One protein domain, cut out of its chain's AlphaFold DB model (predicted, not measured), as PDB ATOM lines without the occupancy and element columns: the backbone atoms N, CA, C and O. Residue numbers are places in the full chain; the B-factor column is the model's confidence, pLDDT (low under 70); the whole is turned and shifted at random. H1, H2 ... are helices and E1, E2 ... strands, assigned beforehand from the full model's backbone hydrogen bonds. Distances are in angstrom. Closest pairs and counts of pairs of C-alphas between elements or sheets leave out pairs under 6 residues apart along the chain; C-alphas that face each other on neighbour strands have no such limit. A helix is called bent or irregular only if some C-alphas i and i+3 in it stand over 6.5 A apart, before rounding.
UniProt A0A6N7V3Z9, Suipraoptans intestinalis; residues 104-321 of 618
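AT A GLANCE: This is residues 104 to 321 of the 618 residues of a protein of Suipraoptans intestinalis (UniProt A0A6N7V3Z9). A twisted six-stranded sheet forms the middle of three layers, with H4, H5 and H8 over one face and H6 and H9 over the other. H2 and H3 stand side by side beyond H5, H7 packs on H6, and H1 lies near H2. The printed part has 218 residues with nine named helices and six named strands, in the order H1 E1 H2 E2 H3 E3 H4 H5 E4 E5 H6 H7 H8 E6 H9, of mixed class. The mixed sheet runs E1 E2 E3 E4 E5 E6; the whole is compact, with a radius of gyration of the C-alphas of 17.4 A and spans of 48, 38 and 31 A.

IN THESE COORDINATES: Find C-alpha 110 at (62.185, -3.878, 3.477), where H1, residues 110 to 116, begins; it is only just irregular, C-alphas 113 and 116 being 6.8 A apart. Next come E1, 119 to 122, H2, 131 to 145, 20.9 A long, E2, 153 to 157, H3, 164 to 174, E3, 180 to 184, and H4, 185 to 192. H5, 201 to 215, spans 20.8 A; then read E4, 219 to 223, and E5, 227 to 232. H6, 235 to 255, spans 29.2 A, has a kink of 35 degrees near residue 242 and is irregular, with C-alphas 237 and 240 7.8 A apart. H7, 261 to 268, H8, 274 to 283, E6, 291 to 295, and H9, 310 to 319, follow; H9 ends at (77.697, 5.731, -4.557).

HOW THE PARTS SIT: Look first at the parallel strands: N 120 and O 153 of E1 and E2 are 2.9 A apart, N 182 and O 156 of E3 and E2 2.8 A, N 221 and O 181 of E4 and E3 2.8 A, within hydrogen-bond range. E4 and E5 form an antiparallel hairpin, N 222 to O 229 at 2.8 A; E6 is antiparallel to E5, N 230 to O 292 at 2.8 A. E1 H2 E2, E2 H3 E3 and E3 H4 H5 E4 are strand-helix-strand units, parallel neighbour strands joined through helices, with right-handed crossovers. H6 and H9 touch, C-alphas 245 and 317 being closest at 3.6 A. Every O i to N i+4 pair is within range in H2, H3, H5, H7, H8 and H9, but 0 of 3 in H1 (O i to N i+3: 1 of 4), 2 of 4 in H4 and 14 of 17 in H6.

THE WHOLE: The C-alphas of Asp 108 and Val 274, the two farthest apart, are 50.1 A apart. The printed part has no cut, and its one long link is E6 to H9. Look for pLDDT under 70 at residues 107 to 109 and 317 to 321.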
ATOM      1  N   ASP A 104      55.139   6.848   4.301       74.75
ATOM      2  CA  ASP A 104      54.902   5.611   5.063       74.75
ATOM      3  C   ASP A 104      56.105   4.653   4.956       74.75
ATOM      4  O   ASP A 104      56.256   3.909   3.987       74.75
ATOM      5  N   ILE A 105      56.981   4.681   5.961       75.12
ATOM      6  CA  ILE A 105      58.148   3.795   6.060       75.12
ATOM      7  C   ILE A 105      57.747   2.526   6.819       75.12
ATOM      8  O   ILE A 105      57.404   2.602   7.999       75.12
ATOM      9  N   ARG A 106      57.793   1.354   6.170       71.44
ATOM     10  CA  ARG A 106      57.424   0.071   6.790       71.44
ATOM     11  C   ARG A 106      58.639  -0.837   7.010       71.44
ATOM     12  O   ARG A 106      59.209  -1.332   6.042       71.44
ATOM     13  N   PRO A 107      59.039  -1.086   8.270       64.00
ATOM     14  CA  PRO A 107      60.289  -1.777   8.570       64.00
ATOM     15  C   PRO A 107      60.245  -3.309   8.448       64.00
ATOM     16  O   PRO A 107      61.304  -3.937   8.540       64.00
ATOM     17  N   ASP A 108      59.075  -3.925   8.266       67.56
ATOM     18  CA  ASP A 108      58.902  -5.384   8.380       67.56
ATOM     19  C   ASP A 108      59.172  -6.158   7.077       67.56
ATOM     20  O   ASP A 108      59.668  -7.287   7.146       67.56
ATOM     21  N   GLY A 109      58.892  -5.560   5.912       69.75
ATOM     22  CA  GLY A 109      59.255  -6.091   4.594       69.75
ATOM     23  C   GLY A 109      60.682  -5.704   4.210       69.75
ATOM     24  O   GLY A 109      61.593  -6.529   4.265       69.75
ATOM     25  N   PHE A 110      60.896  -4.417   3.929       79.81
ATOM     26  CA  PHE A 110      62.185  -3.878   3.477       79.81
ATOM     27  C   PHE A 110      63.330  -4.111   4.472       79.81
ATOM     28  O   PHE A 110      64.453  -4.416   4.083       79.81
ATOM     29  N   GLY A 111      63.047  -4.062   5.778       76.88
ATOM     30  CA  GLY A 111      64.068  -4.241   6.811       76.88
ATOM     31  C   GLY A 111      64.689  -5.641   6.882       76.88
ATOM     32  O   GLY A 111      65.725  -5.790   7.525       76.88
ATOM     33  N   LYS A 112      64.081  -6.674   6.277       79.88
ATOM     34  CA  LYS A 112      64.669  -8.028   6.226       79.88
ATOM     35  C   LYS A 112      65.819  -8.116   5.228       79.88
ATOM     36  O   LYS A 112      66.791  -8.816   5.506       79.88
ATOM     37  N   GLU A 113      65.717  -7.361   4.141       82.62
ATOM     38  CA  GLU A 113      66.701  -7.324   3.059       82.62
ATOM     39  C   GLU A 113      67.970  -6.542   3.448       82.62
ATOM     40  O   GLU A 113      69.031  -6.717   2.855       82.62
ATOM     41  N   LEU A 114      67.901  -5.718   4.502       85.81
ATOM     42  CA  LEU A 114      68.999  -4.833   4.915       85.81
ATOM     43  C   LEU A 114      70.233  -5.547   5.482       85.81
ATOM     44  O   LEU A 114      71.287  -4.928   5.589       85.81
ATOM     45  N   LYS A 115      70.140  -6.840   5.818       81.75
ATOM     46  CA  LYS A 115      71.218  -7.595   6.487       81.75
ATOM     47  C   LYS A 115      72.499  -7.744   5.663       81.75
ATOM     48  O   LYS A 115      73.547  -8.026   6.235       81.75
ATOM     49  N   HIS A 116      72.407  -7.590   4.346       80.38
ATOM     50  CA  HIS A 116      73.526  -7.761   3.414       80.38
ATOM     51  C   HIS A 116      73.836  -6.477   2.631       80.38
ATOM     52  O   HIS A 116      74.615  -6.496   1.680       80.38
ATOM     53  N   VAL A 117      73.227  -5.354   3.024       84.31
ATOM     54  CA  VAL A 117      73.389  -4.069   2.342       84.31
ATOM     55  C   VAL A 117      74.719  -3.436   2.736       84.31
ATOM     56  O   VAL A 117      74.954  -3.153   3.906       84.31
ATOM     57  N   LYS A 118      75.571  -3.179   1.737       82.19
ATOM     58  CA  LYS A 118      76.850  -2.469   1.908       82.19
ATOM     59  C   LYS A 118      76.706  -0.951   1.835       82.19
ATOM     60  O   LYS A 118      77.454  -0.231   2.485       82.19
ATOM     61  N   ILE A 119      75.761  -0.473   1.026       85.06
ATOM     62  CA  ILE A 119      75.523   0.948   0.776       85.06
ATOM     63  C   ILE A 119      74.026   1.200   0.890       85.06
ATOM     64  O   ILE A 119      73.235   0.565   0.196       85.06
ATOM     65  N   PHE A 120      73.639   2.121   1.766       89.06
ATOM     66  CA  PHE A 120      72.248   2.495   1.974       89.06
ATOM     67  C   PHE A 120      72.047   3.965   1.617       89.06
ATOM     68  O   PHE A 120      72.537   4.851   2.319       89.06
ATOM     69  N   LEU A 121      71.307   4.214   0.537       89.06
ATOM     70  CA  LEU A 121      70.953   5.558   0.099       89.06
ATOM     71  C   LEU A 121      69.592   5.966   0.666       89.06
ATOM     72  O   LEU A 121      68.552   5.408   0.313       89.06
ATOM     73  N   LEU A 122      69.608   6.975   1.526       89.38
ATOM     74  CA  LEU A 122      68.435   7.571   2.138       89.38
ATOM     75  C   LEU A 122      68.002   8.815   1.354       89.38
ATOM     76  O   LEU A 122      68.765   9.768   1.192       89.38
ATOM     77  N   GLY A 123      66.751   8.806   0.892       85.00
ATOM     78  CA  GLY A 123      66.133   9.971   0.262       85.00
ATOM     79  C   GLY A 123      65.788  11.084   1.259       85.00
ATOM     80  O   GLY A 123      65.677  10.864   2.464       85.00
ATOM     81  N   SER A 124      65.571  12.287   0.731       85.44
ATOM     82  CA  SER A 124      65.222  13.480   1.510       85.44
ATOM     83  C   SER A 124      63.800  13.437   2.097       85.44
ATOM     84  O   SER A 124      62.855  12.978   1.452       85.44
ATOM     85  N   PHE A 125      63.618  14.034   3.281       90.19
ATOM     86  CA  PHE A 125      62.319  14.229   3.950       90.19
ATOM     87  C   PHE A 125      61.658  15.573   3.594       90.19
ATOM     88  O   PHE A 125      60.675  15.974   4.216       90.19
ATOM     89  N   SER A 126      62.182  16.286   2.589       87.62
ATOM     90  CA  SER A 126      61.779  17.654   2.215       87.62
ATOM     91  C   SER A 126      60.292  17.847   1.899       87.62
ATOM     92  O   SER A 126      59.787  18.966   2.006       87.62
ATOM     93  N   GLN A 127      59.581  16.777   1.532       86.50
ATOM     94  CA  GLN A 127      58.146  16.825   1.245       86.50
ATOM     95  C   GLN A 127      57.270  16.755   2.506       86.50
ATOM     96  O   GLN A 127      56.095  17.101   2.430       86.50
ATOM     97  N   ILE A 128      57.788  16.343   3.669       88.75
ATOM     98  CA  ILE A 128      56.983  16.262   4.894       88.75
ATOM     99  C   ILE A 128      56.741  17.671   5.441       88.75
ATOM    100  O   ILE A 128      57.672  18.428   5.715       88.75
ATOM    101  N   LEU A 129      55.466  18.027   5.617       89.31
ATOM    102  CA  LEU A 129      55.061  19.351   6.099       89.31
ATOM    103  C   LEU A 129      54.518  19.343   7.530       89.31
ATOM    104  O   LEU A 129      54.457  20.411   8.133       89.31
ATOM    105  N   GLU A 130      54.182  18.189   8.101       91.56
ATOM    106  CA  GLU A 130      53.658  18.076   9.470       91.56
ATOM    107  C   GLU A 130      54.711  17.507  10.422       91.56
ATOM    108  O   GLU A 130      55.431  16.576  10.073       91.56
ATOM    109  N   GLU A 131      54.805  18.078  11.623       92.56
ATOM    110  CA  GLU A 131      55.857  17.744  12.595       92.56
ATOM    111  C   GLU A 131      55.707  16.314  13.122       92.56
ATOM    112  O   GLU A 131      56.676  15.563  13.118       92.56
ATOM    113  N   ASP A 132      54.479  15.896  13.443       92.00
ATOM    114  CA  ASP A 132      54.195  14.536  13.915       92.00
ATOM    115  C   ASP A 132      54.605  13.467  12.885       92.00
ATOM    116  O   ASP A 132      55.179  12.440  13.245       92.00
ATOM    117  N   PHE A 133      54.368  13.720  11.591       91.75
ATOM    118  CA  PHE A 133      54.770  12.801  10.520       91.75
ATOM    119  C   PHE A 133      56.284  12.770  10.323       91.75
ATOM    120  O   PHE A 133      56.832  11.717  10.008       91.75
ATOM    121  N   LEU A 134      56.967  13.901  10.522       93.31
ATOM    122  CA  LEU A 134      58.422  13.942  10.451       93.31
ATOM    123  C   LEU A 134      59.042  13.106  11.572       93.31
ATOM    124  O   LEU A 134      59.909  12.280  11.303       93.31
ATOM    125  N   GLU A 135      58.583  13.292  12.807       93.88
ATOM    126  CA  GLU A 135      59.089  12.539  13.959       93.88
ATOM    127  C   GLU A 135      58.831  11.033  13.807       93.88
ATOM    128  O   GLU A 135      59.723  10.220  14.054       93.88
ATOM    129  N   GLU A 136      57.650  10.645  13.315       91.44
ATOM    130  CA  GLU A 136      57.334   9.246  13.025       91.44
ATOM    131  C   GLU A 136      58.232   8.657  11.923       91.44
ATOM    132  O   GLU A 136      58.740   7.539  12.063       91.44
ATOM    133  N   ALA A 137      58.465   9.402  10.838       91.00
ATOM    134  CA  ALA A 137      59.346   8.972   9.758       91.00
ATOM    135  C   ALA A 137      60.801   8.827  10.237       91.00
ATOM    136  O   ALA A 137      61.462   7.841   9.904       91.00
ATOM    137  N   LEU A 138      61.291   9.757  11.063       93.25
ATOM    138  CA  LEU A 138      62.631   9.704  11.657       93.25
ATOM    139  C   LEU A 138      62.800   8.503  12.594       93.25
ATOM    140  O   LEU A 138      63.810   7.803  12.511       93.25
ATOM    141  N   GLU A 139      61.813   8.219  13.445       92.00
ATOM    142  CA  GLU A 139      61.838   7.050  14.332       92.00
ATOM    143  C   GLU A 139      61.897   5.742  13.530       92.00
ATOM    144  O   GLU A 139      62.763   4.894  13.761       92.00
ATOM    145  N   ARG A 140      61.038   5.596  12.515       89.88
ATOM    146  CA  ARG A 140      61.022   4.417  11.631       89.88
ATOM    147  C   ARG A 140      62.319   4.274  10.832       89.88
ATOM    148  O   ARG A 140      62.821   3.162  10.667       89.88
ATOM    149  N   THR A 141      62.888   5.388  10.380       91.31
ATOM    150  CA  THR A 141      64.174   5.412   9.669       91.31
ATOM    151  C   THR A 141      65.299   4.946  10.586       91.31
ATOM    152  O   THR A 141      66.050   4.048  10.220       91.31
ATOM    153  N   ASN A 142      65.371   5.450  11.818       90.88
ATOM    154  CA  ASN A 142      66.348   4.988  12.804       90.88
ATOM    155  C   ASN A 142      66.209   3.489  13.106       90.88
ATOM    156  O   ASN A 142      67.210   2.794  13.272       90.88
ATOM    157  N   GLN A 143      64.984   2.957  13.147       89.25
ATOM    158  CA  GLN A 143      64.759   1.517  13.304       89.25
ATOM    159  C   GLN A 143      65.263   0.701  12.107       89.25
ATOM    160  O   GLN A 143      65.794  -0.390  12.313       89.25
ATOM    161  N   LEU A 144      65.132   1.210  10.878       89.12
ATOM    162  CA  LEU A 144      65.705   0.585   9.682       89.12
ATOM    163  C   LEU A 144      67.232   0.627   9.699       89.12
ATOM    164  O   LEU A 144      67.870  -0.403   9.499       89.12
ATOM    165  N   LEU A 145      67.818   1.789   9.992       90.69
ATOM    166  CA  LEU A 145      69.269   1.966   9.983       90.69
ATOM    167  C   LEU A 145      69.981   1.090  11.029       90.69
ATOM    168  O   LEU A 145      71.122   0.694  10.810       90.69
ATOM    169  N   LYS A 146      69.302   0.724  12.128       90.25
ATOM    170  CA  LYS A 146      69.792  -0.258  13.119       90.25
ATOM    171  C   LYS A 146      69.892  -1.692  12.584       90.25
ATOM    172  O   LYS A 146      70.542  -2.515  13.217       90.25
ATOM    173  N   LYS A 147      69.209  -2.019  11.481       90.44
ATOM    174  CA  LYS A 147      69.252  -3.352  10.852       90.44
ATOM    175  C   LYS A 147      70.395  -3.494   9.847       90.44
ATOM    176  O   LYS A 147      70.652  -4.612   9.405       90.44
ATOM    177  N   LEU A 148      71.033  -2.386   9.469       90.81
ATOM    178  CA  LEU A 148      72.188  -2.400   8.582       90.81
ATOM    179  C   LEU A 148      73.415  -2.983   9.300       90.81
ATOM    180  O   LEU A 148      73.560  -2.770  10.507       90.81
ATOM    181  N   PRO A 149      74.315  -3.661   8.569       88.31
ATOM    182  CA  PRO A 149      75.653  -3.977   9.056       88.31
ATOM    183  C   PRO A 149      76.377  -2.738   9.606       88.31
ATOM    184  O   PRO A 149      76.137  -1.612   9.159       88.31
ATOM    185  N   GLU A 150      77.272  -2.932  10.579       84.44
ATOM    186  CA  GLU A 150      78.046  -1.828  11.174       84.44
ATOM    187  C   GLU A 150      78.982  -1.156  10.159       84.44
ATOM    188  O   GLU A 150      79.230   0.044  10.252       84.44
ATOM    189  N   ASP A 151      79.465  -1.917   9.179       82.94
ATOM    190  CA  ASP A 151      80.321  -1.464   8.083       82.94
ATOM    191  C   ASP A 151      79.533  -0.920   6.879       82.94
ATOM    192  O   ASP A 151      80.137  -0.464   5.908       82.94
ATOM    193  N   ALA A 152      78.196  -0.928   6.932       87.06
ATOM    194  CA  ALA A 152      77.374  -0.379   5.863       87.06
ATOM    195  C   ALA A 152      77.460   1.151   5.830       87.06
ATOM    196  O   ALA A 152      77.136   1.828   6.818       87.06
ATOM    197  N   VAL A 153      77.809   1.685   4.659       86.94
ATOM    198  CA  VAL A 153      77.908   3.122   4.400       86.94
ATOM    199  C   VAL A 153      76.504   3.688   4.200       86.94
ATOM    200  O   VAL A 153      75.792   3.295   3.274       86.94
ATOM    201  N   VAL A 154      76.092   4.607   5.074       90.75
ATOM    202  CA  VAL A 154      74.802   5.297   4.965       90.75
ATOM    203  C   VAL A 154      75.009   6.671   4.375       90.75
ATOM    204  O   VAL A 154      75.763   7.494   4.894       90.75
ATOM    205  N   ILE A 155      74.279   6.925   3.304       89.31
ATOM    206  CA  ILE A 155      74.390   8.152   2.546       89.31
ATOM    207  C   ILE A 155      73.024   8.795   2.503       89.31
ATOM    208  O   ILE A 155      72.028   8.126   2.237       89.31
ATOM    209  N   MET A 156      72.970  10.087   2.776       91.00
ATOM    210  CA  MET A 156      71.743  10.858   2.698       91.00
ATOM    211  C   MET A 156      71.923  11.968   1.677       91.00
ATOM    212  O   MET A 156      72.909  12.700   1.715       91.00
ATOM    213  N   GLU A 157      70.952  12.113   0.787       88.94
ATOM    214  CA  GLU A 157      70.835  13.326  -0.009       88.94
ATOM    215  C   GLU A 157      70.003  14.356   0.761       88.94
ATOM    216  O   GLU A 157      68.924  14.058   1.294       88.94
ATOM    217  N   ASP A 158      70.514  15.578   0.842       90.00
ATOM    218  CA  ASP A 158      69.749  16.710   1.328       90.00
ATOM    219  C   ASP A 158      68.664  17.106   0.311       90.00
ATOM    220  O   ASP A 158      68.537  16.544  -0.772       90.00
ATOM    221  N   GLY A 159      67.807  18.058   0.657       85.12
ATOM    222  CA  GLY A 159      66.876  18.584  -0.334       85.12
ATOM    223  C   GLY A 159      66.294  19.928   0.040       85.12
ATOM    224  O   GLY A 159      66.543  20.477   1.111       85.12
ATOM    225  N   CYS A 160      65.453  20.454  -0.842       83.31
ATOM    226  CA  CYS A 160      64.837  21.757  -0.641       83.31
ATOM    227  C   CYS A 160      63.668  21.680   0.361       83.31
ATOM    228  O   CYS A 160      62.508  21.475  -0.005       83.31
ATOM    229  N   TYR A 161      63.965  21.838   1.654       87.75
ATOM    230  CA  TYR A 161      62.945  21.881   2.705       87.75
ATOM    231  C   TYR A 161      62.182  23.208   2.684       87.75
ATOM    232  O   TYR A 161      62.764  24.285   2.862       87.75
ATOM    233  N   VAL A 162      60.852  23.117   2.597       85.38
ATOM    234  CA  VAL A 162      59.947  24.267   2.776       85.38
ATOM    235  C   VAL A 162      60.082  24.850   4.189       85.38
ATOM    236  O   VAL A 162      60.085  26.065   4.372       85.38
ATOM    237  N   LYS A 163      60.222  23.986   5.204       89.00
ATOM    238  CA  LYS A 163      60.417  24.371   6.610       89.00
ATOM    239  C   LYS A 163      61.874  24.140   7.014       89.00
ATOM    240  O   LYS A 163      62.252  23.011   7.303       89.00
ATOM    241  N   LYS A 164      62.679  25.204   7.118       89.25
ATOM    242  CA  LYS A 164      64.111  25.097   7.484       89.25
ATOM    243  C   LYS A 164      64.357  24.397   8.825       89.25
ATOM    244  O   LYS A 164      65.264  23.580   8.922       89.25
ATOM    245  N   LYS A 165      63.468  24.592   9.808       91.81
ATOM    246  CA  LYS A 165      63.518  23.860  11.087       91.81
ATOM    247  C   LYS A 165      63.455  22.332  10.931       91.81
ATOM    248  O   LYS A 165      64.002  21.617  11.760       91.81
ATOM    249  N   PHE A 166      62.796  21.823   9.887       94.19
ATOM    250  CA  PHE A 166      62.709  20.383   9.633       94.19
ATOM    251  C   PHE A 166      64.018  19.841   9.067       94.19
ATOM    252  O   PHE A 166      64.457  18.791   9.513       94.19
ATOM    253  N   ARG A 167      64.683  20.589   8.176       93.44
ATOM    254  CA  ARG A 167      66.029  20.252   7.680       93.44
ATOM    255  C   ARG A 167      67.004  20.048   8.843       93.44
ATOM    256  O   ARG A 167      67.566  18.969   8.993       93.44
ATOM    257  N   GLN A 168      67.076  21.038   9.736       91.50
ATOM    258  CA  GLN A 168      67.911  20.987  10.943       91.50
ATOM    259  C   GLN A 168      67.558  19.799  11.841       91.50
ATOM    260  O   GLN A 168      68.438  19.073  12.300       91.50
ATOM    261  N   ARG A 169      66.259  19.563  12.064       94.12
ATOM    262  CA  ARG A 169      65.783  18.440  12.876       94.12
ATOM    263  C   ARG A 169      66.197  17.084  12.296       94.12
ATOM    264  O   ARG A 169      66.586  16.211  13.071       94.12
ATOM    265  N   VAL A 170      66.127  16.912  10.973       94.75
ATOM    266  CA  VAL A 170      66.532  15.683  10.266       94.75
ATOM    267  C   VAL A 170      68.035  15.459  10.388       94.75
ATOM    268  O   VAL A 170      68.446  14.368  10.782       94.75
ATOM    269  N   HIS A 171      68.849  16.484  10.115       93.19
ATOM    270  CA  HIS A 171      70.305  16.389  10.257       93.19
ATOM    271  C   HIS A 171      70.686  16.007  11.689       93.19
ATOM    272  O   HIS A 171      71.367  15.009  11.887       93.19
ATOM    273  N   GLN A 172      70.133  16.682  12.700       91.94
ATOM    274  CA  GLN A 172      70.373  16.342  14.109       91.94
ATOM    275  C   GLN A 172      69.936  14.915  14.473       91.94
ATOM    276  O   GLN A 172      70.592  14.251  15.274       91.94
ATOM    277  N   ALA A 173      68.826  14.428  13.910       93.44
ATOM    278  CA  ALA A 173      68.318  13.086  14.189       93.44
ATOM    279  C   ALA A 173      69.215  11.980  13.621       93.44
ATOM    280  O   ALA A 173      69.352  10.926  14.242       93.44
ATOM    281  N   LEU A 174      69.785  12.202  12.434       93.56
ATOM    282  CA  LEU A 174      70.404  11.152  11.626       93.56
ATOM    283  C   LEU A 174      71.928  11.288  11.495       93.56
ATOM    284  O   LEU A 174      72.575  10.312  11.122       93.56
ATOM    285  N   ALA A 175      72.521  12.435  11.852       90.50
ATOM    286  CA  ALA A 175      73.957  12.707  11.690       90.50
ATOM    287  C   ALA A 175      74.857  11.631  12.313       90.50
ATOM    288  O   ALA A 175      75.882  11.273  11.744       90.50
ATOM    289  N   HIS A 176      74.442  11.051  13.443       89.88
ATOM    290  CA  HIS A 176      75.186   9.990  14.123       89.88
ATOM    291  C   HIS A 176      75.352   8.706  13.290       89.88
ATOM    292  O   HIS A 176      76.258   7.916  13.564       89.88
ATOM    293  N   ARG A 177      74.470   8.471  12.309       90.38
ATOM    294  CA  ARG A 177      74.471   7.271  11.465       90.38
ATOM    295  C   ARG A 177      74.819   7.555  10.006       90.38
ATOM    296  O   ARG A 177      75.224   6.617   9.327       90.38
ATOM    297  N   ILE A 178      74.674   8.795   9.545       91.75
ATOM    298  CA  ILE A 178      75.034   9.213   8.187       91.75
ATOM    299  C   ILE A 178      76.557   9.304   8.065       91.75
ATOM    300  O   ILE A 178      77.218  10.049   8.790       91.75
ATOM    301  N   ASP A 179      77.107   8.561   7.112       90.62
ATOM    302  CA  ASP A 179      78.520   8.611   6.756       90.62
ATOM    303  C   ASP A 179      78.793   9.723   5.735       90.62
ATOM    304  O   ASP A 179      79.782  10.445   5.871       90.62
ATOM    305  N   VAL A 180      77.884   9.910   4.766       91.69
ATOM    306  CA  VAL A 180      77.975  10.964   3.743       91.69
ATOM    307  C   VAL A 180      76.657  11.730   3.623       91.69
ATOM    308  O   VAL A 180      75.613  11.133   3.366       91.69
ATOM    309  N   LEU A 181      76.699  13.057   3.760       93.06
ATOM    310  CA  LEU A 181      75.585  13.941   3.395       93.06
ATOM    311  C   LEU A 181      75.896  14.628   2.065       93.06
ATOM    312  O   LEU A 181      76.881  15.357   1.982       93.06
ATOM    313  N   SER A 182      75.071  14.416   1.044       91.88
ATOM    314  CA  SER A 182      75.242  15.021  -0.281       91.88
ATOM    315  C   SER A 182      74.248  16.158  -0.520       91.88
ATOM    316  O   SER A 182      73.088  16.036  -0.135       91.88
ATOM    317  N   MET A 183      74.682  17.256  -1.141       91.50
ATOM    318  CA  MET A 183      73.835  18.408  -1.477       91.50
ATOM    319  C   MET A 183      74.335  19.155  -2.722       91.50
ATOM    320  O   MET A 183      75.513  19.059  -3.079       91.50
ATOM    321  N   ASN A 184      73.457  19.937  -3.354       91.12
ATOM    322  CA  ASN A 184      73.799  20.802  -4.483       91.12
ATOM    323  C   ASN A 184      74.147  22.243  -4.054       91.12
ATOM    324  O   ASN A 184      74.090  22.602  -2.873       91.12
ATOM    325  N   GLU A 185      74.502  23.091  -5.025       90.12
ATOM    326  CA  GLU A 185      74.879  24.483  -4.770       90.12
ATOM    327  C   GLU A 185      73.745  25.358  -4.199       90.12
ATOM    328  O   GLU A 185      74.017  26.299  -3.449       90.12
ATOM    329  N   ASP A 186      72.486  25.055  -4.518       88.38
ATOM    330  CA  ASP A 186      71.323  25.790  -4.017       88.38
ATOM    331  C   ASP A 186      71.076  25.440  -2.542       88.38
ATOM    332  O   ASP A 186      70.864  26.333  -1.721       88.38
ATOM    333  N   GLU A 187      71.172  24.159  -2.168       91.00
ATOM    334  CA  GLU A 187      71.068  23.733  -0.766       91.00
ATOM    335  C   GLU A 187      72.230  24.233   0.100       91.00
ATOM    336  O   GLU A 187      72.018  24.500   1.290       91.00
ATOM    337  N   LEU A 188      73.430  24.374  -0.479       94.00
ATOM    338  CA  LEU A 188      74.579  24.998   0.179       94.00
ATOM    339  C   LEU A 188      74.304  26.480   0.474       94.00
ATOM    340  O   LEU A 188      74.523  26.945   1.591       94.00
ATOM    341  N   ALA A 189      73.795  27.217  -0.519       92.44
ATOM    342  CA  ALA A 189      73.497  28.643  -0.398       92.44
ATOM    343  C   ALA A 189      72.490  28.948   0.726       92.44
ATOM    344  O   ALA A 189      72.549  30.000   1.362       92.44
ATOM    345  N   GLU A 190      71.587  28.014   1.034       91.38
ATOM    346  CA  GLU A 190      70.639  28.172   2.139       91.38
ATOM    347  C   GLU A 190      71.295  28.271   3.526       91.38
ATOM    348  O   GLU A 190      70.698  28.892   4.405       91.38
ATOM    349  N   PHE A 191      72.492  27.705   3.732       90.56
ATOM    350  CA  PHE A 191      73.206  27.803   5.016       90.56
ATOM    351  C   PHE A 191      73.768  29.203   5.273       90.56
ATOM    352  O   PHE A 191      73.864  29.630   6.419       90.56
ATOM    353  N   VAL A 192      74.108  29.936   4.210       92.56
ATOM    354  CA  VAL A 192      74.619  31.315   4.298       92.56
ATOM    355  C   VAL A 192      73.542  32.368   4.030       92.56
ATOM    356  O   VAL A 192      73.732  33.544   4.322       92.56
ATOM    357  N   GLY A 193      72.377  31.960   3.516       88.62
ATOM    358  CA  GLY A 193      71.232  32.843   3.273       88.62
ATOM    359  C   GLY A 193      71.388  33.770   2.062       88.62
ATOM    360  O   GLY A 193      70.532  34.628   1.835       88.62
ATOM    361  N   GLU A 194      72.442  33.594   1.269       88.88
ATOM    362  CA  GLU A 194      72.720  34.353   0.055       88.88
ATOM    363  C   GLU A 194      73.251  33.457  -1.067       88.88
ATOM    364  O   GLU A 194      73.649  32.314  -0.850       88.88
ATOM    365  N   LYS A 195      73.227  33.962  -2.303       88.38
ATOM    366  CA  LYS A 195      73.685  33.197  -3.464       88.38
ATOM    367  C   LYS A 195      75.208  33.053  -3.436       88.38
ATOM    368  O   LYS A 195      75.912  34.058  -3.444       88.38
ATOM    369  N   VAL A 196      75.688  31.817  -3.526       92.12
ATOM    370  CA  VAL A 196      77.116  31.494  -3.625       92.12
ATOM    371  C   VAL A 196      77.543  31.480  -5.095       92.12
ATOM    372  O   VAL A 196      76.962  30.767  -5.916       92.12
ATOM    373  N   ASP A 197      78.553  32.274  -5.453       93.44
ATOM    374  CA  ASP A 197      79.246  32.121  -6.732       93.44
ATOM    375  C   ASP A 197      80.156  30.891  -6.662       93.44
ATOM    376  O   ASP A 197      81.166  30.887  -5.959       93.44
ATOM    377  N   VAL A 198      79.801  29.847  -7.414       93.50
ATOM    378  CA  VAL A 198      80.508  28.560  -7.409       93.50
ATOM    379  C   VAL A 198      81.968  28.673  -7.857       93.50
ATOM    380  O   VAL A 198      82.745  27.784  -7.550       93.50
ATOM    381  N   LEU A 199      82.388  29.742  -8.541       95.12
ATOM    382  CA  LEU A 199      83.801  29.956  -8.891       95.12
ATOM    383  C   LEU A 199      84.521  30.923  -7.936       95.12
ATOM    384  O   LEU A 199      85.729  31.136  -8.065       95.12
ATOM    385  N   ASN A 200      83.823  31.489  -6.948       95.94
ATOM    386  CA  ASN A 200      84.427  32.324  -5.919       95.94
ATOM    387  C   ASN A 200      84.869  31.471  -4.724       95.94
ATOM    388  O   ASN A 200      84.093  31.166  -3.821       95.94
ATOM    389  N   ARG A 201      86.162  31.139  -4.693       95.31
ATOM    390  CA  ARG A 201      86.779  30.299  -3.654       95.31
ATOM    391  C   ARG A 201      86.501  30.746  -2.214       95.31
ATOM    392  O   ARG A 201      86.378  29.892  -1.348       95.31
ATOM    393  N   GLN A 202      86.379  32.053  -1.955       95.12
ATOM    394  CA  GLN A 202      86.141  32.560  -0.601       95.12
ATOM    395  C   GLN A 202      84.696  32.314  -0.166       95.12
ATOM    396  O   GLN A 202      84.473  31.826   0.938       95.12
ATOM    397  N   GLN A 203      83.735  32.610  -1.047       96.00
ATOM    398  CA  GLN A 203      82.318  32.362  -0.773       96.00
ATOM    399  C   GLN A 203      82.036  30.867  -0.630       96.00
ATOM    400  O   GLN A 203      81.303  30.466   0.269       96.00
ATOM    401  N   VAL A 204      82.640  30.037  -1.488       96.81
ATOM    402  CA  VAL A 204      82.482  28.583  -1.392       96.81
ATOM    403  C   VAL A 204      83.084  28.057  -0.094       96.81
ATOM    404  O   VAL A 204      82.406  27.308   0.599       96.81
ATOM    405  N   ALA A 205      84.308  28.457   0.266       96.12
ATOM    406  CA  ALA A 205      84.937  28.009   1.508       96.12
ATOM    407  C   ALA A 205      84.100  28.385   2.743       96.12
ATOM    408  O   ALA A 205      83.818  27.526   3.573       96.12
ATOM    409  N   GLU A 206      83.626  29.632   2.824       95.56
ATOM    410  CA  GLU A 206      82.776  30.097   3.927       95.56
ATOM    411  C   GLU A 206      81.455  29.318   4.011       95.56
ATOM    412  O   GLU A 206      81.060  28.872   5.092       95.56
ATOM    413  N   ALA A 207      80.790  29.103   2.874       96.62
ATOM    414  CA  ALA A 207      79.528  28.373   2.834       96.62
ATOM    415  C   ALA A 207      79.702  26.892   3.194       96.62
ATOM    416  O   ALA A 207      78.919  26.347   3.969       96.62
ATOM    417  N   VAL A 208      80.753  26.254   2.675       96.12
ATOM    418  CA  VAL A 208      81.093  24.857   2.956       96.12
ATOM    419  C   VAL A 208      81.439  24.659   4.428       96.12
ATOM    420  O   VAL A 208      80.923  23.731   5.047       96.12
ATOM    421  N   GLU A 209      82.255  25.529   5.022       94.75
ATOM    422  CA  GLU A 209      82.579  25.428   6.445       94.75
ATOM    423  C   GLU A 209      81.359  25.658   7.335       94.75
ATOM    424  O   GLU A 209      81.178  24.950   8.327       94.75
ATOM    425  N   THR A 210      80.520  26.636   6.987       95.06
ATOM    426  CA  THR A 210      79.282  26.929   7.721       95.06
ATOM    427  C   THR A 210      78.352  25.722   7.693       95.06
ATOM    428  O   THR A 210      77.918  25.257   8.748       95.06
ATOM    429  N   ALA A 211      78.119  25.162   6.503       94.56
ATOM    430  CA  ALA A 211      77.299  23.974   6.329       94.56
ATOM    431  C   ALA A 211      77.871  22.779   7.102       94.56
ATOM    432  O   ALA A 211      77.155  22.183   7.902       94.56
ATOM    433  N   TYR A 212      79.167  22.471   6.949       94.00
ATOM    434  CA  TYR A 212      79.816  21.330   7.609       94.00
ATOM    435  C   TYR A 212      79.718  21.402   9.143       94.00
ATOM    436  O   TYR A 212      79.401  20.406   9.797       94.00
ATOM    437  N   LYS A 213      79.911  22.600   9.717       92.00
ATOM    438  CA  LYS A 213      79.776  22.856  11.162       92.00
ATOM    439  C   LYS A 213      78.336  22.679  11.659       92.00
ATOM    440  O   LYS A 213      78.149  22.222  12.788       92.00
ATOM    441  N   GLU A 214      77.336  23.030  10.850       91.69
ATOM    442  CA  GLU A 214      75.918  22.898  11.209       91.69
ATOM    443  C   GLU A 214      75.416  21.449  11.109       91.69
ATOM    444  O   GLU A 214      74.718  20.986  12.012       91.69
ATOM    445  N   VAL A 215      75.780  20.719  10.048       90.94
ATOM    446  CA  VAL A 215      75.249  19.365   9.794       90.94
ATOM    447  C   VAL A 215      75.899  18.276  10.651       90.94
ATOM    448  O   VAL A 215      75.253  17.269  10.935       90.94
ATOM    449  N   GLN A 216      77.158  18.468  11.067       87.12
ATOM    450  CA  GLN A 216      77.906  17.569  11.962       87.12
ATOM    451  C   GLN A 216      77.988  16.098  11.500       87.12
ATOM    452  O   GLN A 216      77.996  15.180  12.322       87.12
ATOM    453  N   VAL A 217      78.062  15.856  10.189       90.94
ATOM    454  CA  VAL A 217      78.286  14.512   9.624       90.94
ATOM    455  C   VAL A 217      79.775  14.204   9.470       90.94
ATOM    456  O   VAL A 217      80.608  15.106   9.462       90.94
ATOM    457  N   LYS A 218      80.128  12.922   9.303       90.75
ATOM    458  CA  LYS A 218      81.529  12.501   9.110       90.75
ATOM    459  C   LYS A 218      82.146  13.067   7.837       90.75
ATOM    460  O   LYS A 218      83.352  13.317   7.794       90.75
ATOM    461  N   THR A 219      81.358  13.154   6.769       93.19
ATOM    462  CA  THR A 219      81.777  13.665   5.464       93.19
ATOM    463  C   THR A 219      80.583  14.294   4.756       93.19
ATOM    464  O   THR A 219      79.480  13.749   4.756       93.19
ATOM    465  N   MET A 220      80.798  15.459   4.158       94.81
ATOM    466  CA  MET A 220      79.810  16.183   3.368       94.81
ATOM    467  C   MET A 220      80.291  16.263   1.922       94.81
ATOM    468  O   MET A 220      81.457  16.554   1.675       94.81
ATOM    469  N   VAL A 221      79.393  16.011   0.975       94.94
ATOM    470  CA  VAL A 221      79.651  16.142  -0.456       94.94
ATOM    471  C   VAL A 221      78.787  17.258  -1.015       94.94
ATOM    472  O   VAL A 221      77.564  17.224  -0.903       94.94
ATOM    473  N   VAL A 222      79.420  18.229  -1.655       94.69
ATOM    474  CA  VAL A 222      78.750  19.342  -2.320       94.69
ATOM    475  C   VAL A 222      79.049  19.260  -3.804       94.69
ATOM    476  O   VAL A 222      80.211  19.210  -4.198       94.69
ATOM    477  N   HIS A 223      78.017  19.264  -4.636       94.06
ATOM    478  CA  HIS A 223      78.182  19.251  -6.085       94.06
ATOM    479  C   HIS A 223      77.569  20.489  -6.727       94.06
ATOM    480  O   HIS A 223      76.567  21.027  -6.265       94.06
ATOM    481  N   SER A 224      78.178  20.941  -7.817       92.75
ATOM    482  CA  SER A 224      77.761  22.130  -8.545       92.75
ATOM    483  C   SER A 224      77.884  21.949 -10.052       92.75
ATOM    484  O   SER A 224      78.451  20.980 -10.561       92.75
ATOM    485  N   SER A 225      77.415  22.945 -10.801       88.25
ATOM    486  CA  SER A 225      77.661  23.023 -12.249       88.25
ATOM    487  C   SER A 225      79.146  23.130 -12.670       88.25
ATOM    488  O   SER A 225      79.441  22.985 -13.864       88.25
ATOM    489  N   ALA A 226      80.079  23.371 -11.741       92.81
ATOM    490  CA  ALA A 226      81.512  23.533 -12.019       92.81
ATOM    491  C   ALA A 226      82.390  22.434 -11.393       92.81
ATOM    492  O   ALA A 226      83.349  21.981 -12.009       92.81
ATOM    493  N   TRP A 227      82.062  21.963 -10.198       95.38
ATOM    494  CA  TRP A 227      82.892  21.022  -9.444       95.38
ATOM    495  C   TRP A 227      82.052  20.177  -8.492       95.38
ATOM    496  O   TRP A 227      80.917  20.533  -8.171       95.38
ATOM    497  N   ALA A 228      82.653  19.108  -7.983       96.62
ATOM    498  CA  ALA A 228      82.190  18.389  -6.807       96.62
ATOM    499  C   ALA A 228      83.288  18.374  -5.735       96.62
ATOM    500  O   ALA A 228      84.457  18.189  -6.065       96.62
ATOM    501  N   LEU A 229      82.916  18.592  -4.474       95.88
ATOM    502  CA  LEU A 229      83.810  18.639  -3.317       95.88
ATOM    503  C   LEU A 229      83.332  17.657  -2.251       95.88
ATOM    504  O   LEU A 229      82.160  17.672  -1.888       95.88
ATOM    505  N   ALA A 230      84.246  16.860  -1.710       95.06
ATOM    506  CA  ALA A 230      84.063  16.122  -0.468       95.06
ATOM    507  C   ALA A 230      84.849  16.809   0.651       95.06
ATOM    508  O   ALA A 230      85.990  17.217   0.447       95.06
ATOM    509  N   VAL A 231      84.240  16.926   1.829       95.00
ATOM    510  CA  VAL A 231      84.802  17.622   2.993       95.00
ATOM    511  C   VAL A 231      84.586  16.787   4.244       95.00
ATOM    512  O   VAL A 231      83.474  16.323   4.496       95.00
ATOM    513  N   GLY A 232      85.642  16.597   5.029       93.56
ATOM    514  CA  GLY A 232      85.617  15.881   6.298       93.56
ATOM    515  C   GLY A 232      86.468  14.613   6.309       93.56
ATOM    516  O   GLY A 232      87.303  14.365   5.443       93.56
ATOM    517  N   THR A 233      86.240  13.779   7.322       88.12
ATOM    518  CA  THR A 233      87.154  12.690   7.719       88.12
ATOM    519  C   THR A 233      87.417  11.620   6.655       88.12
ATOM    520  O   THR A 233      88.461  10.970   6.703       88.12
ATOM    521  N   GLN A 234      86.502  11.416   5.702       86.12
ATOM    522  CA  GLN A 234      86.648  10.435   4.621       86.12
ATOM    523  C   GLN A 234      86.804  11.084   3.240       86.12
ATOM    524  O   GLN A 234      86.798  10.366   2.243       86.12
ATOM    525  N   ALA A 235      86.977  12.410   3.156       88.31
ATOM    526  CA  ALA A 235      87.007  13.138   1.885       88.31
ATOM    527  C   ALA A 235      88.019  12.554   0.883       88.31
ATOM    528  O   ALA A 235      87.671  12.288  -0.265       88.31
ATOM    529  N   LYS A 236      89.236  12.242   1.343       86.62
ATOM    530  CA  LYS A 236      90.313  11.657   0.518       86.62
ATOM    531  C   LYS A 236      89.970  10.292  -0.083       86.62
ATOM    532  O   LYS A 236      90.567   9.893  -1.077       86.62
ATOM    533  N   ASN A 237      89.020   9.570   0.509       85.12
ATOM    534  CA  ASN A 237      88.596   8.259   0.024       85.12
ATOM    535  C   ASN A 237      87.469   8.356  -1.015       85.12
ATOM    536  O   ASN A 237      87.028   7.330  -1.520       85.12
ATOM    537  N   LEU A 238      86.975   9.564  -1.309       86.62
ATOM    538  CA  LEU A 238      85.840   9.778  -2.204       86.62
ATOM    539  C   LEU A 238      86.240  10.289  -3.594       86.62
ATOM    540  O   LEU A 238      85.350  10.577  -4.378       86.62
ATOM    541  N   GLN A 239      87.528  10.368  -3.943       88.38
ATOM    542  CA  GLN A 239      87.961  10.854  -5.264       88.38
ATOM    543  C   GLN A 239      87.268  10.117  -6.427       88.38
ATOM    544  O   GLN A 239      86.591  10.744  -7.238       88.38
ATOM    545  N   GLU A 240      87.383   8.788  -6.484       85.12
ATOM    546  CA  GLU A 240      86.786   7.971  -7.556       85.12
ATOM    547  C   GLU A 240      85.252   8.067  -7.542       85.12
ATOM    548  O   GLU A 240      84.623   8.201  -8.590       85.12
ATOM    549  N   ALA A 241      84.645   8.096  -6.351       85.31
ATOM    550  CA  ALA A 241      83.220   8.361  -6.191       85.31
ATOM    551  C   ALA A 241      82.823   9.701  -6.842       85.31
ATOM    552  O   ALA A 241      81.943   9.736  -7.703       85.31
ATOM    553  N   LEU A 242      83.497  10.798  -6.500       91.38
ATOM    554  CA  LEU A 242      83.226  12.115  -7.076       91.38
ATOM    555  C   LEU A 242      83.402  12.114  -8.604       91.38
ATOM    556  O   LEU A 242      82.580  12.699  -9.310       91.38
ATOM    557  N   GLU A 243      84.420  11.428  -9.130       91.00
ATOM    558  CA  GLU A 243      84.639  11.273 -10.575       91.00
ATOM    559  C   GLU A 243      83.489  10.537 -11.262       91.00
ATOM    560  O   GLU A 243      82.979  11.002 -12.287       91.00
ATOM    561  N   CYS A 244      83.036   9.426 -10.682       88.38
ATOM    562  CA  CYS A 244      81.881   8.684 -11.169       88.38
ATOM    563  C   CYS A 244      80.599   9.527 -11.101       88.38
ATOM    564  O   CYS A 244      79.839   9.549 -12.071       88.38
ATOM    565  N   GLY A 245      80.378  10.270 -10.012       89.88
ATOM    566  CA  GLY A 245      79.252  11.194  -9.853       89.88
ATOM    567  C   GLY A 245      79.229  12.275 -10.928       89.88
ATOM    568  O   GLY A 245      78.225  12.462 -11.619       89.88
ATOM    569  N   VAL A 246      80.360  12.953 -11.132       93.31
ATOM    570  CA  VAL A 246      80.519  13.978 -12.170       93.31
ATOM    571  C   VAL A 246      80.305  13.392 -13.569       93.31
ATOM    572  O   VAL A 246      79.601  13.990 -14.390       93.31
ATOM    573  N   ALA A 247      80.878  12.222 -13.860       91.88
ATOM    574  CA  ALA A 247      80.731  11.570 -15.157       91.88
ATOM    575  C   ALA A 247      79.278  11.152 -15.427       91.88
ATOM    576  O   ALA A 247      78.779  11.335 -16.541       91.88
ATOM    577  N   LEU A 248      78.570  10.637 -14.422       89.56
ATOM    578  CA  LEU A 248      77.194  10.185 -14.588       89.56
ATOM    579  C   LEU A 248      76.219  11.353 -14.729       89.56
ATOM    580  O   LEU A 248      75.412  11.362 -15.663       89.56
ATOM    581  N   ALA A 249      76.366  12.391 -13.902       91.06
ATOM    582  CA  ALA A 249      75.618  13.635 -14.051       91.06
ATOM    583  C   ALA A 249      75.872  14.282 -15.424       91.06
ATOM    584  O   ALA A 249      74.929  14.682 -16.108       91.06
ATOM    585  N   GLY A 250      77.125  14.307 -15.888       92.94
ATOM    586  CA  GLY A 250      77.470  14.785 -17.228       92.94
ATOM    587  C   GLY A 250      76.876  13.925 -18.349       92.94
ATOM    588  O   GLY A 250      76.430  14.441 -19.374       92.94
ATOM    589  N   THR A 251      76.800  12.608 -18.159       91.31
ATOM    590  CA  THR A 251      76.195  11.703 -19.147       91.31
ATOM    591  C   THR A 251      74.700  11.929 -19.235       91.31
ATOM    592  O   THR A 251      74.156  12.028 -20.335       91.31
ATOM    593  N   ARG A 252      74.045  12.098 -18.085       89.69
ATOM    594  CA  ARG A 252      72.641  12.483 -18.020       89.69
ATOM    595  C   ARG A 252      72.403  13.820 -18.704       89.69
ATOM    596  O   ARG A 252      71.492  13.919 -19.519       89.69
ATOM    597  N   PHE A 253      73.249  14.812 -18.448       91.00
ATOM    598  CA  PHE A 253      73.172  16.105 -19.123       91.00
ATOM    599  C   PHE A 253      73.187  15.952 -20.649       91.00
ATOM    600  O   PHE A 253      72.404  16.599 -21.336       91.00
ATOM    601  N   ARG A 254      74.006  15.035 -21.177       91.69
ATOM    602  CA  ARG A 254      74.131  14.750 -22.615       91.69
ATOM    603  C   ARG A 254      73.012  13.882 -23.205       91.69
ATOM    604  O   ARG A 254      72.758  13.988 -24.402       91.69
ATOM    605  N   LYS A 255      72.445  12.944 -22.436       89.19
ATOM    606  CA  LYS A 255      71.644  11.814 -22.966       89.19
ATOM    607  C   LYS A 255      70.279  11.614 -22.311       89.19
ATOM    608  O   LYS A 255      69.516  10.756 -22.751       89.19
ATOM    609  N   GLY A 256      69.956  12.387 -21.282       87.12
ATOM    610  CA  GLY A 256      68.722  12.237 -20.522       87.12
ATOM    611  C   GLY A 256      68.637  10.879 -19.831       87.12
ATOM    612  O   GLY A 256      69.568  10.476 -19.140       87.12
ATOM    613  N   ASP A 257      67.514  10.180 -20.001       78.81
ATOM    614  CA  ASP A 257      67.282   8.853 -19.408       78.81
ATOM    615  C   ASP A 257      67.920   7.698 -20.215       78.81
ATOM    616  O   ASP A 257      67.995   6.579 -19.721       78.81
ATOM    617  N   GLY A 258      68.416   7.946 -21.436       74.94
ATOM    618  CA  GLY A 258      69.042   6.938 -22.309       74.94
ATOM    619  C   GLY A 258      70.523   6.682 -22.008       74.94
ATOM    620  O   GLY A 258      71.337   6.628 -22.931       74.94
ATOM    621  N   ILE A 259      70.895   6.608 -20.729       79.69
ATOM    622  CA  ILE A 259      72.285   6.419 -20.289       79.69
ATOM    623  C   ILE A 259      72.707   4.968 -20.550       79.69
ATOM    624  O   ILE A 259      72.008   4.034 -20.168       79.69
ATOM    625  N   THR A 260      73.866   4.776 -21.183       80.12
ATOM    626  CA  THR A 260      74.473   3.458 -21.442       80.12
ATOM    627  C   THR A 260      75.927   3.433 -20.978       80.12
ATOM    628  O   THR A 260      76.530   4.495 -20.796       80.12
ATOM    629  N   LYS A 261      76.522   2.235 -20.831       80.44
ATOM    630  CA  LYS A 261      77.922   2.070 -20.370       80.44
ATOM    631  C   LYS A 261      78.878   2.847 -21.259       80.44
ATOM    632  O   LYS A 261      79.720   3.597 -20.785       80.44
ATOM    633  N   ALA A 262      78.671   2.721 -22.566       81.69
ATOM    634  CA  ALA A 262      79.464   3.401 -23.574       81.69
ATOM    635  C   ALA A 262      79.353   4.930 -23.471       81.69
ATOM    636  O   ALA A 262      80.353   5.629 -23.623       81.69
ATOM    637  N   GLU A 263      78.160   5.472 -23.209       87.06
ATOM    638  CA  GLU A 263      77.987   6.921 -23.073       87.06
ATOM    639  C   GLU A 263      78.557   7.459 -21.760       87.06
ATOM    640  O   GLU A 263      79.115   8.559 -21.769       87.06
ATOM    641  N   PHE A 264      78.472   6.678 -20.679       87.06
ATOM    642  CA  PHE A 264      79.121   6.973 -19.403       87.06
ATOM    643  C   PHE A 264      80.642   7.056 -19.556       87.06
ATOM    644  O   PHE A 264      81.229   8.099 -19.267       87.06
ATOM    645  N   GLU A 265      81.267   6.015 -20.112       86.50
ATOM    646  CA  GLU A 265      82.717   5.986 -20.351       86.50
ATOM    647  C   GLU A 265      83.162   7.107 -21.293       86.50
ATOM    648  O   GLU A 265      84.177   7.771 -21.066       86.50
ATOM    649  N   LYS A 266      82.352   7.403 -22.315       90.00
ATOM    650  CA  LYS A 266      82.610   8.531 -23.206       90.00
ATOM    651  C   LYS A 266      82.600   9.863 -22.462       90.00
ATOM    652  O   LYS A 266      83.466  10.684 -22.738       90.00
ATOM    653  N   THR A 267      81.655  10.102 -21.545       91.31
ATOM    654  CA  THR A 267      81.650  11.324 -20.718       91.31
ATOM    655  C   THR A 267      82.834  11.354 -19.762       91.31
ATOM    656  O   THR A 267      83.448  12.406 -19.590       91.31
ATOM    657  N   ARG A 268      83.185  10.216 -19.154       90.25
ATOM    658  CA  ARG A 268      84.311  10.108 -18.217       90.25
ATOM    659  C   ARG A 268      85.623  10.574 -18.856       90.25
ATOM    660  O   ARG A 268      86.391  11.291 -18.218       90.25
ATOM    661  N   GLN A 269      85.821  10.246 -20.133       92.38
ATOM    662  CA  GLN A 269      86.991  10.622 -20.936       92.38
ATOM    663  C   GLN A 269      86.935  12.045 -21.522       92.38
ATOM    664  O   GLN A 269      87.885  12.469 -22.182       92.38
ATOM    665  N   MET A 270      85.844  12.795 -21.326       93.94
ATOM    666  CA  MET A 270      85.761  14.176 -21.808       93.94
ATOM    667  C   MET A 270      86.702  15.098 -21.036       93.94
ATOM    668  O   MET A 270      87.021  14.874 -19.865       93.94
ATOM    669  N   GLN A 271      87.107  16.171 -21.715       95.44
ATOM    670  CA  GLN A 271      87.892  17.238 -21.116       95.44
ATOM    671  C   GLN A 271      87.116  17.886 -19.964       95.44
ATOM    672  O   GLN A 271      85.892  18.001 -20.004       95.44
ATOM    673  N   GLU A 272      87.834  18.306 -18.935       95.88
ATOM    674  CA  GLU A 272      87.294  19.062 -17.807       95.88
ATOM    675  C   GLU A 272      87.307  20.562 -18.081       95.88
ATOM    676  O   GLU A 272      88.121  21.068 -18.860       95.88
ATOM    677  N   LYS A 273      86.417  21.286 -17.404       94.06
ATOM    678  CA  LYS A 273      86.382  22.748 -17.452       94.06
ATOM    679  C   LYS A 273      87.663  23.332 -16.861       94.06
ATOM    680  O   LYS A 273      87.991  23.088 -15.696       94.06
ATOM    681  N   VAL A 274      88.359  24.155 -17.640       93.56
ATOM    682  CA  VAL A 274      89.654  24.747 -17.258       93.56
ATOM    683  C   VAL A 274      89.512  25.634 -16.018       93.56
ATOM    684  O   VAL A 274      90.333  25.590 -15.104       93.56
ATOM    685  N   GLU A 275      88.438  26.415 -15.946       94.44
ATOM    686  CA  GLU A 275      88.114  27.258 -14.797       94.44
ATOM    687  C   GLU A 275      87.827  26.447 -13.528       94.44
ATOM    688  O   GLU A 275      88.123  26.910 -12.429       94.44
ATOM    689  N   SER A 276      87.304  25.225 -13.673       95.19
ATOM    690  CA  SER A 276      86.993  24.345 -12.543       95.19
ATOM    691  C   SER A 276      88.254  23.695 -11.985       95.19
ATOM    692  O   SER A 276      88.427  23.648 -10.772       95.19
ATOM    693  N   GLN A 277      89.183  23.283 -12.854       94.12
ATOM    694  CA  GLN A 277      90.504  22.803 -12.434       94.12
ATOM    695  C   GLN A 277      91.263  23.883 -11.657       94.12
ATOM    696  O   GLN A 277      91.722  23.644 -10.542       94.12
ATOM    697  N   LYS A 278      91.303  25.108 -12.200       94.31
ATOM    698  CA  LYS A 278      91.927  26.252 -11.526       94.31
ATOM    699  C   LYS A 278      91.277  26.545 -10.171       94.31
ATOM    700  O   LYS A 278      91.976  26.775  -9.190       94.31
ATOM    701  N   PHE A 279      89.947  26.522 -10.098       96.25
ATOM    702  CA  PHE A 279      89.225  26.708  -8.841       96.25
ATOM    703  C   PHE A 279      89.616  25.661  -7.784       96.25
ATOM    704  O   PHE A 279      89.873  26.020  -6.635       96.25
ATOM    705  N   LEU A 280      89.704  24.383  -8.167       95.00
ATOM    706  CA  LEU A 280      90.051  23.286  -7.259       95.00
ATOM    707  C   LEU A 280      91.490  23.367  -6.739       95.00
ATOM    708  O   LEU A 280      91.753  22.973  -5.605       95.00
ATOM    709  N   GLU A 281      92.422  23.891  -7.534       91.12
ATOM    710  CA  GLU A 281      93.779  24.191  -7.064       91.12
ATOM    711  C   GLU A 281      93.782  25.318  -6.024       91.12
ATOM    712  O   GLU A 281      94.531  25.263  -5.052       91.12
ATOM    713  N   GLU A 282      92.934  26.331  -6.211       92.81
ATOM    714  CA  GLU A 282      92.907  27.531  -5.374       92.81
ATOM    715  C   GLU A 282      92.108  27.386  -4.073       92.81
ATOM    716  O   GLU A 282      92.378  28.115  -3.117       92.81
ATOM    717  N   ILE A 283      91.117  26.492  -4.022       93.56
ATOM    718  CA  ILE A 283      90.327  26.254  -2.806       93.56
ATOM    719  C   ILE A 283      91.080  25.394  -1.779       93.56
ATOM    720  O   ILE A 283      90.792  25.460  -0.581       93.56
ATOM    721  N   LYS A 284      92.087  24.627  -2.225       84.50
ATOM    722  CA  LYS A 284      92.962  23.836  -1.348       84.50
ATOM    723  C   LYS A 284      93.707  24.770  -0.386       84.50
ATOM    724  O   LYS A 284      94.524  25.587  -0.797       84.50
ATOM    725  N   GLY A 285      93.421  24.632   0.911       82.75
ATOM    726  CA  GLY A 285      94.005  25.448   1.983       82.75
ATOM    727  C   GLY A 285      93.143  26.621   2.467       82.75
ATOM    728  O   GLY A 285      93.582  27.339   3.361       82.75
ATOM    729  N   LEU A 286      91.941  26.816   1.909       92.06
ATOM    730  CA  LEU A 286      90.947  27.761   2.443       92.06
ATOM    731  C   LEU A 286      89.928  27.111   3.384       92.06
ATOM    732  O   LEU A 286      89.244  27.832   4.100       92.06
ATOM    733  N   ILE A 287      89.825  25.783   3.356       90.12
ATOM    734  CA  ILE A 287      88.959  24.988   4.227       90.12
ATOM    735  C   ILE A 287      89.852  24.269   5.239       90.12
ATOM    736  O   ILE A 287      90.868  23.686   4.853       90.12
ATOM    737  N   GLU A 288      89.497  24.354   6.523       88.31
ATOM    738  CA  GLU A 288      90.270  23.756   7.627       88.31
ATOM    739  C   GLU A 288      90.299  22.218   7.579       88.31
ATOM    740  O   GLU A 288      91.313  21.594   7.898       88.31
ATOM    741  N   GLU A 289      89.187  21.614   7.167       91.50
ATOM    742  CA  GLU A 289      88.987  20.166   7.118       91.50
ATOM    743  C   GLU A 289      89.641  19.511   5.894       91.50
ATOM    744  O   GLU A 289      89.935  20.156   4.885       91.50
ATOM    745  N   ASP A 290      89.813  18.186   5.957       92.94
ATOM    746  CA  ASP A 290      90.248  17.399   4.803       92.94
ATOM    747  C   ASP A 290      89.274  17.593   3.629       92.94
ATOM    748  O   ASP A 290      88.062  17.428   3.775       92.94
ATOM    749  N   ILE A 291      89.819  17.927   2.457       94.06
ATOM    750  CA  ILE A 291      89.059  18.235   1.245       94.06
ATOM    751  C   ILE A 291      89.581  17.439   0.053       94.06
ATOM    752  O   ILE A 291      90.791  17.318  -0.142       94.06
ATOM    753  N   GLU A 292      88.656  16.947  -0.766       94.69
ATOM    754  CA  GLU A 292      88.943  16.356  -2.069       94.69
ATOM    755  C   GLU A 292      87.961  16.882  -3.117       94.69
ATOM    756  O   GLU A 292      86.817  17.200  -2.783       94.69
ATOM    757  N   GLY A 293      88.391  17.023  -4.373       94.25
ATOM    758  CA  GLY A 293      87.564  17.689  -5.374       94.25
ATOM    759  C   GLY A 293      87.806  17.280  -6.818       94.25
ATOM    760  O   GLY A 293      88.937  17.058  -7.242       94.25
ATOM    761  N   VAL A 294      86.720  17.262  -7.592       96.00
ATOM    762  CA  VAL A 294      86.699  16.852  -9.000       96.00
ATOM    763  C   VAL A 294      86.077  17.938  -9.867       96.00
ATOM    764  O   VAL A 294      85.030  18.502  -9.536       96.00
ATOM    765  N   ALA A 295      86.722  18.241 -10.995       96.62
ATOM    766  CA  ALA A 295      86.241  19.227 -11.954       96.62
ATOM    767  C   ALA A 295      85.123  18.639 -12.825       96.62
ATOM    768  O   ALA A 295      85.223  17.515 -13.318       96.62
ATOM    769  N   CYS A 296      84.070  19.419 -13.076       95.38
ATOM    770  CA  CYS A 296      83.022  19.014 -14.005       95.38
ATOM    771  C   CYS A 296      83.530  18.976 -15.454       95.38
ATOM    772  O   CYS A 296      84.422  19.730 -15.857       95.38
ATOM    773  N   LYS A 297      82.920  18.100 -16.258       94.69
ATOM    774  CA  LYS A 297      83.247  17.944 -17.680       94.69
ATOM    775  C   LYS A 297      82.818  19.165 -18.501       94.69
ATOM    776  O   LYS A 297      81.826  19.830 -18.193       94.69
ATOM    777  N   GLU A 298      83.571  19.446 -19.557       93.62
ATOM    778  CA  GLU A 298      83.272  20.470 -20.552       93.62
ATOM    779  C   GLU A 298      82.170  19.959 -21.487       93.62
ATOM    780  O   GLU A 298      82.375  19.037 -22.277       93.62
ATOM    781  N   LEU A 299      80.975  20.536 -21.352       90.94
ATOM    782  CA  LEU A 299      79.744  20.070 -21.999       90.94
ATOM    783  C   LEU A 299      79.044  21.173 -22.805       90.94
ATOM    784  O   LEU A 299      77.890  21.007 -23.194       90.94
ATOM    785  N   SER A 300      79.728  22.281 -23.099       85.44
ATOM    786  CA  SER A 300      79.188  23.374 -23.925       85.44
ATOM    787  C   SER A 300      78.791  22.951 -25.347       85.44
ATOM    788  O   SER A 300      78.023  23.650 -26.001       85.44
ATOM    789  N   CYS A 301      79.269  21.800 -25.830       83.81
ATOM    790  CA  CYS A 301      78.911  21.240 -27.137       83.81
ATOM    791  C   CYS A 301      77.550  20.518 -27.174       83.81
ATOM    792  O   CYS A 301      77.162  20.005 -28.223       83.81
ATOM    793  N   VAL A 302      76.839  20.422 -26.046       87.00
ATOM    794  CA  VAL A 302      75.553  19.718 -25.961       87.00
ATOM    795  C   VAL A 302      74.420  20.641 -26.401       87.00
ATOM    796  O   VAL A 302      74.065  21.572 -25.691       87.00
ATOM    797  N   GLU A 303      73.822  20.347 -27.554       81.00
ATOM    798  CA  GLU A 303      72.749  21.171 -28.134       81.00
ATOM    799  C   GLU A 303      71.415  21.058 -27.380       81.00
ATOM    800  O   GLU A 303      70.675  22.031 -27.298       81.00
ATOM    801  N   THR A 304      71.092  19.879 -26.835       82.62
ATOM    802  CA  THR A 304      69.799  19.590 -26.178       82.62
ATOM    803  C   THR A 304      70.009  18.969 -24.796       82.62
ATOM    804  O   THR A 304      69.829  17.764 -24.600       82.62
ATOM    805  N   PRO A 305      70.456  19.762 -23.809       87.12
ATOM    806  CA  PRO A 305      70.837  19.221 -22.515       87.12
ATOM    807  C   PRO A 305      69.629  18.788 -21.682       87.12
ATOM    808  O   PRO A 305      68.567  19.402 -21.729       87.12
ATOM    809  N   THR A 306      69.801  17.766 -20.842       87.69
ATOM    810  CA  THR A 306      68.836  17.393 -19.792       87.69
ATOM    811  C   THR A 306      69.309  17.919 -18.441       87.69
ATOM    812  O   THR A 306      70.274  17.415 -17.881       87.69
ATOM    813  N   VAL A 307      68.621  18.911 -17.872       84.12
ATOM    814  CA  VAL A 307      69.039  19.558 -16.608       84.12
ATOM    815  C   VAL A 307      68.303  19.038 -15.373       84.12
ATOM    816  O   VAL A 307      68.505  19.536 -14.265       84.12
ATOM    817  N   VAL A 308      67.414  18.060 -15.550       81.19
ATOM    818  CA  VAL A 308      66.567  17.492 -14.494       81.19
ATOM    819  C   VAL A 308      67.211  16.246 -13.899       81.19
ATOM    820  O   VAL A 308      67.562  15.327 -14.637       81.19
ATOM    821  N   GLY A 309      67.295  16.182 -12.566       76.38
ATOM    822  CA  GLY A 309      67.838  15.025 -11.844       76.38
ATOM    823  C   GLY A 309      69.353  14.868 -11.990       76.38
ATOM    824  O   GLY A 309      69.848  13.750 -12.022       76.38
ATOM    825  N   LEU A 310      70.085  15.975 -12.166       82.81
ATOM    826  CA  LEU A 310      71.551  15.947 -12.207       82.81
ATOM    827  C   LEU A 310      72.155  15.650 -10.831       82.81
ATOM    828  O   LEU A 310      73.145  14.934 -10.772       82.81
ATOM    829  N   GLY A 311      71.546  16.164  -9.754       80.31
ATOM    830  CA  GLY A 311      71.916  15.807  -8.379       80.31
ATOM    831  C   GLY A 311      71.645  14.335  -8.098       80.31
ATOM    832  O   GLY A 311      72.558  13.622  -7.704       80.31
ATOM    833  N   ASP A 312      70.458  13.853  -8.482       79.00
ATOM    834  CA  ASP A 312      70.088  12.440  -8.409       79.00
ATOM    835  C   ASP A 312      71.144  11.528  -9.077       79.00
ATOM    836  O   ASP A 312      71.570  10.533  -8.495       79.00
ATOM    837  N   ALA A 313      71.595  11.890 -10.287       77.06
ATOM    838  CA  ALA A 313      72.610  11.148 -11.045       77.06
ATOM    839  C   ALA A 313      74.036  11.323 -10.494       77.06
ATOM    840  O   ALA A 313      74.877  10.437 -10.626       77.06
ATOM    841  N   PHE A 314      74.337  12.471  -9.889       82.38
ATOM    842  CA  PHE A 314      75.617  12.695  -9.228       82.38
ATOM    843  C   PHE A 314      75.744  11.823  -7.979       82.38
ATOM    844  O   PHE A 314      76.742  11.118  -7.818       82.38
ATOM    845  N   ALA A 315      74.720  11.869  -7.126       75.31
ATOM    846  CA  ALA A 315      74.580  11.047  -5.940       75.31
ATOM    847  C   ALA A 315      74.791   9.578  -6.321       75.31
ATOM    848  O   ALA A 315      75.722   8.938  -5.849       75.31
ATOM    849  N   GLU A 316      74.032   9.090  -7.294       70.94
ATOM    850  CA  GLU A 316      74.208   7.759  -7.863       70.94
ATOM    851  C   GLU A 316      75.663   7.411  -8.229       70.94
ATOM    852  O   GLU A 316      76.184   6.395  -7.765       70.94
ATOM    853  N   GLY A 317      76.332   8.240  -9.039       66.50
ATOM    854  CA  GLY A 317      77.693   7.943  -9.482       66.50
ATOM    855  C   GLY A 317      78.705   7.931  -8.338       66.50
ATOM    856  O   GLY A 317      79.572   7.061  -8.307       66.50
ATOM    857  N   CYS A 318      78.536   8.805  -7.343       64.06
ATOM    858  CA  CYS A 318      79.350   8.781  -6.127       64.06
ATOM    859  C   CYS A 318      79.207   7.488  -5.330       64.06
ATOM    860  O   CYS A 318      80.123   7.075  -4.614       64.06
ATOM    861  N   PHE A 319      78.054   6.838  -5.433       63.72
ATOM    862  CA  PHE A 319      77.697   5.731  -4.557       63.72
ATOM    863  C   PHE A 319      77.931   4.366  -5.203       63.72
ATOM    864  O   PHE A 319      77.838   3.350  -4.523       63.72
ATOM    865  N   MET A 320      78.341   4.331  -6.477       61.22
ATOM    866  CA  MET A 320      78.853   3.123  -7.131       61.22
ATOM    867  C   MET A 320      80.203   2.651  -6.560       61.22
ATOM    868  O   MET A 320      80.500   1.458  -6.627       61.22
ATOM    869  N   ASP A 321      81.019   3.551  -5.995       54.84
ATOM    870  CA  ASP A 321      82.406   3.242  -5.603       54.84
ATOM    871  C   ASP A 321      82.686   3.309  -4.090       54.84
ATOM    872  O   ASP A 321      83.604   2.656  -3.600       54.84
TER     873      ASP A 321